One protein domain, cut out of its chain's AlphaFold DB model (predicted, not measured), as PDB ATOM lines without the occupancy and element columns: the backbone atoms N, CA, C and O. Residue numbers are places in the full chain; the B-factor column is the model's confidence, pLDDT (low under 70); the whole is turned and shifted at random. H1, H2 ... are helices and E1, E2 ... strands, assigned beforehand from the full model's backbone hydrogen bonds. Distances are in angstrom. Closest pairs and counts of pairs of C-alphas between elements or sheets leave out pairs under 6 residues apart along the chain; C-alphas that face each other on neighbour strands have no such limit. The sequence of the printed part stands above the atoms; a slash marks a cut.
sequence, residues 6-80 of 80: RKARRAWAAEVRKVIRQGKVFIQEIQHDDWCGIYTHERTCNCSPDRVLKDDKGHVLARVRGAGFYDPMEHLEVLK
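Overview. This is residues 6 to 80 of the 80 residues of an uncharacterized protein of Ruegeria sp. PrR005 (UniProt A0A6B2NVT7). A small antiparallel sheet of three strands has one long helix, H1, lying along one of its faces, while the other face is bare. Beyond one end of the sheet the chain swings out and folds back as a long loop, residues 32 to 49, and the short helix H2 sits beside H1, off the sheet. The printed part has 75 residues, with two named helices and three named strands in the order H1, E1, E2, E3, H2; the sheet's order is E1, E2, E3, and the class is mixed, helices and strands. The whole is compact, with a radius of gyration of the C-alphas of 12.6 A and spans of 37 by 26 by 19 A.

Arrangement. Start with H1, residues 6 to 21, which is on the sheet of E1, residues 26 to 31, E2, residues 50 to 55, and E3, residues 60 to 64. This makes two layers, a helix on one face of a sheet. The height of H1 over the sheet is 9.3 A, and it lies over E2 and E3. It runs along the strands, at 11 degrees to E2 on the local plane. Look at Trp 12 and Val 64 for the closest C-alphas of H1 and E3, 6.1 A apart; for H1 and E2 they are those of Val 16 and Leu 53, 7.3 A apart. The strands form a meander, each the antiparallel neighbour of the one before. In the hairpin of E1 and E2, at 158 degrees between directions, find N 29 and O 52 within hydrogen-bond range at 2.8 A. In the hairpin of E2 and E3, at 162 degrees, N 51 and O 64 are within range at 2.9 A. E1 and E3 are the edge strands. H2, residues 74 to 78, is not on the sheet and is apart from E1 and E2. It only just touches H1, with 3 pairs of C-alphas within 8 A, through residues 13 to 17 of H1 alone; the closest C-alphas are those of Ala 13 and Val 78, 5.9 A apart. In H1 and H2 every O i to N i+4 pair is within hydrogen-bond range.

Along the chain. Find C-alpha 6 at (67.082, 231.066, 142.079); from there H1 runs 22.5 A to C-alpha 21. E1 begins at C-alpha 26, (56.568, 250.670, 149.179), and measures 15.8 A. E2 measures 16.5 A and E3 11.0 A. H2 ends at C-alpha 78, (66.885, 241.815, 151.126), after 6.4 A.

Size, cuts and confidence. The two C-alphas farthest apart are those of Gln 22 and His 41, 38.0 A. The link from E1 to E2, 18 residues, is long. The printed part has no cut. Its mean pLDDT is 88.4, and residues 75 to 80 are under 70.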
ATOM      1  N   ARG A   6      65.938 230.190 141.778       87.44
ATOM      2  CA  ARG A   6      67.082 231.066 142.079       87.44
ATOM      3  C   ARG A   6      67.060 232.358 141.255       87.44
ATOM      4  O   ARG A   6      67.373 233.422 141.786       87.44
ATOM      5  N   LYS A   7      66.720 232.286 139.964       90.81
ATOM      6  CA  LYS A   7      66.638 233.463 139.088       90.81
ATOM      7  C   LYS A   7      65.446 234.346 139.464       90.81
ATOM      8  O   LYS A   7      65.611 235.561 139.511       90.81
ATOM      9  N   ALA A   8      64.301 233.754 139.802       90.25
ATOM     10  CA  ALA A   8      63.137 234.490 140.293       90.25
ATOM     11  C   ALA A   8      63.435 235.219 141.617       90.25
ATOM     12  O   ALA A   8      63.200 236.420 141.717       90.25
ATOM     13  N   ARG A   9      64.066 234.551 142.594       89.44
ATOM     14  CA  ARG A   9      64.489 235.181 143.862       89.44
ATOM     15  C   ARG A   9      65.436 236.363 143.648       89.44
ATOM     16  O   ARG A   9      65.270 237.412 144.262       89.44
ATOM     17  N   ARG A  10      66.402 236.226 142.733       90.12
ATOM     18  CA  ARG A  10      67.313 237.326 142.370       90.12
ATOM     19  C   ARG A  10      66.583 238.496 141.713       90.12
ATOM     20  O   ARG A  10      66.895 239.638 142.033       90.12
ATOM     21  N   ALA A  11      65.627 238.220 140.826       91.94
ATOM     22  CA  ALA A  11      64.805 239.260 140.209       91.94
ATOM     23  C   ALA A  11      63.987 240.017 141.267       91.94
ATOM     24  O   ALA A  11      63.984 241.243 141.269       91.94
ATOM     25  N   TRP A  12      63.383 239.300 142.221       92.12
ATOM     26  CA  TRP A  12      62.663 239.912 143.338       92.12
ATOM     27  C   TRP A  12      63.558 240.834 144.178       92.12
ATOM     28  O   TRP A  12      63.233 242.003 144.372       92.12
ATOM     29  N   ALA A  13      64.722 240.342 144.615       90.44
ATOM     30  CA  ALA A  13      65.660 241.140 145.401       90.44
ATOM     31  C   ALA A  13      66.137 242.400 144.650       90.44
ATOM     32  O   ALA A  13      66.327 243.451 145.263       90.44
ATOM     33  N   ALA A  14      66.319 242.316 143.327       91.50
ATOM     34  CA  ALA A  14      66.711 243.459 142.507       91.50
ATOM     35  C   ALA A  14      65.628 244.550 142.462       91.50
ATOM     36  O   ALA A  14      65.952 245.727 142.640       91.50
ATOM     37  N   GLU A  15      64.356 244.177 142.285       92.44
ATOM     38  CA  GLU A  15      63.243 245.136 142.267       92.44
ATOM     39  C   GLU A  15      63.056 245.819 143.625       92.44
ATOM     40  O   GLU A  15      62.929 247.043 143.692       92.44
ATOM     41  N   VAL A  16      63.140 245.063 144.723       91.00
ATOM     42  CA  VAL A  16      63.053 245.639 146.073       91.00
ATOM     43  C   VAL A  16      64.195 246.633 146.320       91.00
ATOM     44  O   VAL A  16      63.948 247.765 146.734       91.00
ATOM     45  N   ARG A  17      65.443 246.271 145.991       90.50
ATOM     46  CA  ARG A  17      66.608 247.166 146.146       90.50
ATOM     47  C   ARG A  17      66.489 248.442 145.321       90.50
ATOM     48  O   ARG A  17      66.876 249.511 145.790       90.50
ATOM     49  N   LYS A  18      65.953 248.349 144.102       91.06
ATOM     50  CA  LYS A  18      65.710 249.511 143.240       91.06
ATOM     51  C   LYS A  18      64.765 250.505 143.909       91.06
ATOM     52  O   LYS A  18      65.038 251.702 143.864       91.06
ATOM     53  N   VAL A  19      63.690 250.025 144.533       89.00
ATOM     54  CA  VAL A  19      62.707 250.891 145.198       89.00
ATOM     55  C   VAL A  19      63.242 251.448 146.518       89.00
ATOM     56  O   VAL A  19      63.130 252.652 146.740       89.00
ATOM     57  N   ILE A  20      63.930 250.634 147.330       87.81
ATOM     58  CA  ILE A  20      64.611 251.099 148.554       87.81
ATOM     59  C   ILE A  20      65.588 252.234 148.238       87.81
ATOM     60  O   ILE A  20      65.575 253.268 148.901       87.81
ATOM     61  N   ARG A  21      66.402 252.087 147.183       88.25
ATOM     62  CA  ARG A  21      67.374 253.111 146.766       88.25
ATOM     63  C   ARG A  21      66.724 254.448 146.407       88.25
ATOM     64  O   ARG A  21      67.370 255.481 146.525       88.25
ATOM     65  N   GLN A  22      65.469 254.440 145.959       89.25
ATOM     66  CA  GLN A  22      64.726 255.664 145.649       89.25
ATOM     67  C   GLN A  22      64.182 256.365 146.902       89.25
ATOM     68  O   GLN A  22      63.637 257.458 146.769       89.25
ATOM     69  N   GLY A  23      64.291 255.756 148.090       87.06
ATOM     70  CA  GLY A  23      63.777 256.316 149.343       87.06
ATOM     71  C   GLY A  23      62.254 256.449 149.375       87.06
ATOM     72  O   GLY A  23      61.722 257.258 150.130       87.06
ATOM     73  N   LYS A  24      61.543 255.701 148.523       85.25
ATOM     74  CA  LYS A  24      60.082 255.749 148.428       85.25
ATOM     75  C   LYS A  24      59.447 254.756 149.390       85.25
ATOM     76  O   LYS A  24      59.999 253.685 149.632       85.25
ATOM     77  N   VAL A  25      58.256 255.093 149.872       90.62
ATOM     78  CA  VAL A  25      57.382 254.134 150.551       90.62
ATOM     79  C   VAL A  25      56.964 253.063 149.544       90.62
ATOM     80  O   VAL A  25      56.660 253.361 148.388       90.62
ATOM     81  N   PHE A  26      56.979 251.810 149.982       92.62
ATOM     82  CA  PHE A  26      56.568 250.670 149.179       92.62
ATOM     83  C   PHE A  26      55.864 249.637 150.050       92.62
ATOM     84  O   PHE A  26      56.081 249.570 151.260       92.62
ATOM     85  N   ILE A  27      55.060 248.797 149.410       93.94
ATOM     86  CA  ILE A  27      54.354 247.686 150.044       93.94
ATOM     87  C   ILE A  27      54.842 246.399 149.384       93.94
ATOM     88  O   ILE A  27      54.753 246.245 148.164       93.94
ATOM     89  N   GLN A  28      55.383 245.479 150.183       92.56
ATOM     90  CA  GLN A  28      55.664 244.114 149.740       92.56
ATOM     91  C   GLN A  28      54.469 243.237 150.093       92.56
ATOM     92  O   GLN A  28      54.111 243.111 151.260       92.56
ATOM     93  N   GLU A  29      53.861 242.637 149.081       93.56
ATOM     94  CA  GLU A  29      52.726 241.738 149.228       93.56
ATOM     95  C   GLU A  29      53.112 240.342 148.739       93.56
ATOM     96  O   GLU A  29      53.662 240.174 147.647       93.56
ATOM     97  N   ILE A  30      52.821 239.341 149.566       92.75
ATOM     98  CA  ILE A  30      53.043 237.928 149.266       92.75
ATOM     99  C   ILE A  30      51.669 237.292 149.055       92.75
ATOM    100  O   ILE A  30      50.885 237.166 149.992       92.75
ATOM    101  N   GLN A  31      51.360 236.945 147.808       93.75
ATOM    102  CA  GLN A  31      50.069 236.391 147.408       93.75
ATOM    103  C   GLN A  31      50.154 234.866 147.386       93.75
ATOM    104  O   GLN A  31      50.735 234.276 146.472       93.75
ATOM    105  N   HIS A  32      49.602 234.248 148.423       92.56
ATOM    106  CA  HIS A  32      49.488 232.799 148.554       92.56
ATOM    107  C   HIS A  32      48.282 232.258 147.780       92.56
ATOM    108  O   HIS A  32      47.342 232.995 147.492       92.56
ATOM    109  N   ASP A  33      48.319 230.968 147.450       90.38
ATOM    110  CA  ASP A  33      47.117 230.245 147.040       90.38
ATOM    111  C   ASP A  33      46.217 229.923 148.245       90.38
ATOM    112  O   ASP A  33      46.644 229.971 149.403       90.38
ATOM    113  N   ASP A  34      44.960 229.577 147.957       88.50
ATOM    114  CA  ASP A  34      43.920 229.331 148.967       88.50
ATOM    115  C   ASP A  34      44.234 228.144 149.895       88.50
ATOM    116  O   ASP A  34      43.657 228.018 150.972       88.50
ATOM    117  N   TRP A  35      45.161 227.271 149.489       89.31
ATOM    118  CA  TRP A  35      45.514 226.035 150.194       89.31
ATOM    119  C   TRP A  35      46.835 226.137 150.965       89.31
ATOM    120  O   TRP A  35      47.344 225.128 151.465       89.31
ATOM    121  N   CYS A  36      47.414 227.336 151.061       90.56
ATOM    122  CA  CYS A  36      48.706 227.509 151.700       90.56
ATOM    123  C   CYS A  36      48.656 227.263 153.217       90.56
ATOM    124  O   CYS A  36      47.909 227.910 153.952       90.56
ATOM    125  N   GLY A  37      49.563 226.416 153.708       89.44
ATOM    126  CA  GLY A  37      49.752 226.097 155.131       89.44
ATOM    127  C   GLY A  37      50.341 227.229 155.986       89.44
ATOM    128  O   GLY A  37      50.633 227.044 157.164       89.44
ATOM    129  N   ILE A  38      50.551 228.427 155.435       87.94
ATOM    130  CA  ILE A  38      51.110 229.539 156.215       87.94
ATOM    131  C   ILE A  38      50.133 230.048 157.285       87.94
ATOM    132  O   ILE A  38      50.559 230.536 158.330       87.94
ATOM    133  N   TYR A  39      48.829 229.900 157.041       83.12
ATOM    134  CA  TYR A  39      47.770 230.294 157.972       83.12
ATOM    135  C   TYR A  39      47.276 229.135 158.850       83.12
ATOM    136  O   TYR A  39      46.369 229.328 159.659       83.12
ATOM    137  N   THR A  40      47.860 227.941 158.714       87.69
ATOM    138  CA  THR A  40      47.560 226.796 159.580       87.69
ATOM    139  C   THR A  40      48.445 226.810 160.828       87.69
ATOM    140  O   THR A  40      49.268 227.710 161.035       87.69
ATOM    141  N   HIS A  41      48.265 225.820 161.705       87.62
ATOM    142  CA  HIS A  41      49.022 225.716 162.952       87.62
ATOM    143  C   HIS A  41      50.539 225.609 162.713       87.62
ATOM    144  O   HIS A  41      51.326 226.162 163.476       87.62
ATOM    145  N   GLU A  42      50.941 224.964 161.618       85.31
ATOM    146  CA  GLU A  42      52.331 224.737 161.222       85.31
ATOM    147  C   GLU A  42      53.040 226.016 160.754       85.31
ATOM    148  O   GLU A  42      54.270 226.041 160.695       85.31
ATOM    149  N   ARG A  43      52.286 227.069 160.397       84.31
ATOM    150  CA  ARG A  43      52.799 228.375 159.937       84.31
ATOM    151  C   ARG A  43      53.879 228.276 158.857       84.31
ATOM    152  O   ARG A  43      54.805 229.085 158.811       84.31
ATOM    153  N   THR A  44      53.772 227.275 157.990       86.81
ATOM    154  CA  THR A  44      54.801 226.956 156.998       86.81
ATOM    155  C   THR A  44      54.235 227.127 155.600       86.81
ATOM    156  O   THR A  44      53.234 226.515 155.234       86.81
ATOM    157  N   CYS A  45      54.892 227.957 154.789       90.50
ATOM    158  CA  CYS A  45      54.511 228.111 153.394       90.50
ATOM    159  C   CYS A  45      54.866 226.842 152.606       90.50
ATOM    160  O   CYS A  45      56.030 226.470 152.490       90.50
ATOM    161  N   ASN A  46      53.851 226.207 152.031       90.94
ATOM    162  CA  ASN A  46      53.956 225.029 151.168       90.94
ATOM    163  C   ASN A  46      53.534 225.325 149.713       90.94
ATOM    164  O   ASN A  46      53.377 224.397 148.922       90.94
ATOM    165  N   CYS A  47      53.378 226.603 149.348       90.81
ATOM    166  CA  CYS A  47      53.044 227.040 147.991       90.81
ATOM    167  C   CYS A  47      54.146 227.909 147.368       90.81
ATOM    168  O   CYS A  47      55.108 228.296 148.023       90.81
ATOM    169  N   SER A  48      54.026 228.236 146.082       92.19
ATOM    170  CA  SER A  48      54.958 229.143 145.398       92.19
ATOM    171  C   SER A  48      54.281 230.502 145.190       92.19
ATOM    172  O   SER A  48      53.752 230.736 144.099       92.19
ATOM    173  N   PRO A  49      54.229 231.371 146.222       92.44
ATOM    174  CA  PRO A  49      53.441 232.592 146.169       92.44
ATOM    175  C   PRO A  49      53.964 233.583 145.127       92.44
ATOM    176  O   PRO A  49      55.169 233.668 144.850       92.44
ATOM    177  N   ASP A  50      53.045 234.386 144.597       94.38
ATOM    178  CA  ASP A  50      53.370 235.550 143.779       94.38
ATOM    179  C   ASP A  50      53.884 236.664 144.703       94.38
ATOM    180  O   ASP A  50      53.234 237.039 145.679       94.38
ATOM    181  N   ARG A  51      55.054 237.227 144.392       93.81
ATOM    182  CA  ARG A  51      55.597 238.385 145.114       93.81
ATOM    183  C   ARG A  51      55.274 239.650 144.343       93.81
ATOM    184  O   ARG A  51      55.651 239.772 143.174       93.81
ATOM    185  N   VAL A  52      54.577 240.578 144.981       96.38
ATOM    186  CA  VAL A  52      54.106 241.819 144.366       96.38
ATOM    187  C   VAL A  52      54.675 243.001 145.137       96.38
ATOM    188  O   VAL A  52      54.545 243.092 146.354       96.38
ATOM    189  N   LEU A  53      55.324 243.911 144.420       94.94
ATOM    190  CA  LEU A  53      55.805 245.172 144.963       94.94
ATOM    191  C   LEU A  53      54.859 246.276 144.515       94.94
ATOM    192  O   LEU A  53      54.598 246.401 143.315       94.94
ATOM    193  N   LYS A  54      54.357 247.066 145.460       96.88
ATOM    194  CA  LYS A  54      53.448 248.183 145.201       96.88
ATOM    195  C   LYS A  54      54.007 249.504 145.725       96.88
ATOM    196  O   LYS A  54      54.842 249.502 146.631       96.88
ATOM    197  N   ASP A  55      53.555 250.610 145.145       94.50
ATOM    198  CA  ASP A  55      53.771 251.949 145.702       94.50
ATOM    199  C   ASP A  55      52.822 252.237 146.883       94.50
ATOM    200  O   ASP A  55      52.019 251.392 147.287       94.50
ATOM    201  N   ASP A  56      52.923 253.439 147.444       93.75
ATOM    202  CA  ASP A  56      52.092 253.940 148.545       93.75
ATOM    203  C   ASP A  56      50.605 254.092 148.184       93.75
ATOM    204  O   ASP A  56      49.752 254.121 149.069       93.75
ATOM    205  N   LYS A  57      50.282 254.143 146.890       95.94
ATOM    206  CA  LYS A  57      48.913 254.200 146.359       95.94
ATOM    207  C   LYS A  57      48.374 252.821 145.975       95.94
ATOM    208  O   LYS A  57      47.235 252.710 145.527       95.94
ATOM    209  N   GLY A  58      49.171 251.768 146.149       94.81
ATOM    210  CA  GLY A  58      48.814 250.396 145.807       94.81
ATOM    211  C   GLY A  58      49.031 250.017 144.338       94.81
ATOM    212  O   GLY A  58      48.658 248.904 143.952       94.81
ATOM    213  N   HIS A  59      49.642 250.871 143.508       96.00
ATOM    214  CA  HIS A  59      49.981 250.514 142.130       96.00
ATOM    215  C   HIS A  59      51.106 249.488 142.093       96.00
ATOM    216  O   HIS A  59      52.103 249.613 142.801       96.00
ATOM    217  N   VAL A  60      50.981 248.493 141.217       96.56
ATOM    218  CA  VAL A  60      51.986 247.437 141.061       96.56
ATOM    219  C   VAL A  60      53.224 247.982 140.347       96.56
ATOM    220  O   VAL A  60      53.164 248.348 139.177       96.56
ATOM    221  N   LEU A  61      54.356 247.972 141.046       94.38
ATOM    222  CA  LEU A  61      55.679 248.314 140.520       94.38
ATOM    223  C   LEU A  61      56.376 247.092 139.914       94.38
ATOM    224  O   LEU A  61      57.039 247.202 138.885       94.38
ATOM    225  N   ALA A  62      56.226 245.929 140.551       95.19
ATOM    226  CA  ALA A  62      56.797 244.674 140.080       95.19
ATOM    227  C   ALA A  62      55.965 243.471 140.535       95.19
ATOM    228  O   ALA A  62      55.343 243.489 141.597       95.19
ATOM    229  N   ARG A  63      55.998 242.396 139.744       95.94
ATOM    230  CA  ARG A  63      55.439 241.090 140.100       95.94
ATOM    231  C   ARG A  63      56.410 239.992 139.692       95.94
ATOM    232  O   ARG A  63      56.807 239.920 138.532       95.94
ATOM    233  N   VAL A  64      56.754 239.116 140.630       94.25
ATOM    234  CA  VAL A  64      57.627 237.965 140.395       94.25
ATOM    235  C   VAL A  64      56.903 236.695 140.815       94.25
ATOM    236  O   VAL A  64      56.458 236.571 141.952       94.25
ATOM    237  N   ARG A  65      56.822 235.741 139.887       92.94
ATOM    238  CA  ARG A  65      56.242 234.413 140.112       92.94
ATOM    239  C   ARG A  65      57.331 233.363 140.256       92.94
ATOM    240  O   ARG A  65      58.421 233.523 139.701       92.94
ATOM    241  N   GLY A  66      57.022 232.256 140.928       88.38
ATOM    242  CA  GLY A  66      57.921 231.100 140.961       88.38
ATOM    243  C   GLY A  66      59.196 231.331 141.776       88.38
ATOM    244  O   GLY A  66      60.223 230.719 141.493       88.38
ATOM    245  N   ALA A  67      59.150 232.216 142.776       88.88
ATOM    246  CA  ALA A  67      60.272 232.472 143.683       88.88
ATOM    247  C   ALA A  67      60.435 231.390 144.773       88.88
ATOM    248  O   ALA A  67      61.295 231.523 145.646       88.88
ATOM    249  N   GLY A  68      59.664 230.301 144.688       89.56
ATOM    250  CA  GLY A  68      59.628 229.231 145.680       89.56
ATOM    251  C   GLY A  68      58.860 229.640 146.935       89.56
ATOM    252  O   GLY A  68      58.297 230.734 146.987       89.56
ATOM    253  N   PHE A  69      58.868 228.755 147.934       91.00
ATOM    254  CA  PHE A  69      58.216 228.985 149.223       91.00
ATOM    255  C   PHE A  69      58.643 230.320 149.834       91.00
ATOM    256  O   PHE A  69      59.787 230.764 149.670       91.00
ATOM    257  N   TYR A  70      57.700 230.956 150.517       88.31
ATOM    258  CA  TYR A  70      57.974 232.142 151.305       88.31
ATOM    259  C   TYR A  70      58.605 231.755 152.643       88.31
ATOM    260  O   TYR A  70      58.081 230.904 153.359       88.31
ATOM    261  N   ASP A  71      59.709 232.418 152.968       84.75
ATOM    262  CA  ASP A  71      60.363 232.372 154.269       84.75
ATOM    263  C   ASP A  71      60.421 233.814 154.808       84.75
ATOM    264  O   ASP A  71      61.023 234.674 154.156       84.75
ATOM    265  N   PRO A  72      59.803 234.111 155.970       76.56
ATOM    266  CA  PRO A  72      59.845 235.437 156.586       76.56
ATOM    267  C   PRO A  72      61.259 235.996 156.777       76.56
ATOM    268  O   PRO A  72      61.445 237.215 156.752       76.56
ATOM    269  N   MET A  73      62.264 235.132 156.931       79.44
ATOM    270  CA  MET A  73      63.654 235.550 157.103       79.44
ATOM    271  C   MET A  73      64.249 236.156 155.828       79.44
ATOM    272  O   MET A  73      65.134 237.009 155.922       79.44
ATOM    273  N   GLU A  74      63.724 235.824 154.642       72.56
ATOM    274  CA  GLU A  74      64.183 236.413 153.376       72.56
ATOM    275  C   GLU A  74      63.963 237.933 153.328       72.56
ATOM    276  O   GLU A  74      64.734 238.644 152.681       72.56
ATOM    277  N   HIS A  75      62.961 238.470 154.036       66.94
ATOM    278  CA  HIS A  75      62.776 239.923 154.118       66.94
ATOM    279  C   HIS A  75      63.968 240.621 154.777       66.94
ATOM    280  O   HIS A  75      64.354 241.707 154.347       66.94
ATOM    281  N   LEU A  76      64.581 239.994 155.783       69.75
ATOM    282  CA  LEU A  76      65.738 240.555 156.479       69.75
ATOM    283  C   LEU A  76      67.004 240.508 155.618       69.75
ATOM    284  O   LEU A  76      67.877 241.359 155.764       69.75
ATOM    285  N   GLU A  77      67.113 239.536 154.715       69.75
ATOM    286  CA  GLU A  77      68.256 239.419 153.805       69.75
ATOM    287  C   GLU A  77      68.228 240.456 152.683       69.75
ATOM    288  O   GLU A  77      69.277 240.927 152.253       69.75
ATOM    289  N   VAL A  78      67.039 240.828 152.206       65.88
ATOM    290  CA  VAL A  78      66.885 241.815 151.126       65.88
ATOM    291  C   VAL A  78      67.152 243.248 151.608       65.88
ATOM    292  O   VAL A  78      67.517 244.100 150.797       65.88
ATOM    293  N   LEU A  79      66.992 243.507 152.910       64.50
ATOM    294  CA  LEU A  79      67.251 244.805 153.545       64.50
ATOM    295  C   LEU A  79      68.724 245.038 153.922       64.50
ATOM    296  O   LEU A  79      69.075 246.165 154.268       64.50
ATOM    297  N   LYS A  80      69.564 243.997 153.866       60.72
ATOM    298  CA  LYS A  80      71.025 244.102 153.990       60.72
ATOM    299  C   LYS A  80      71.658 244.473 152.647       60.72
ATOM    300  O   LYS A  80      72.604 245.288 152.681       60.72
TER     301      LYS A  80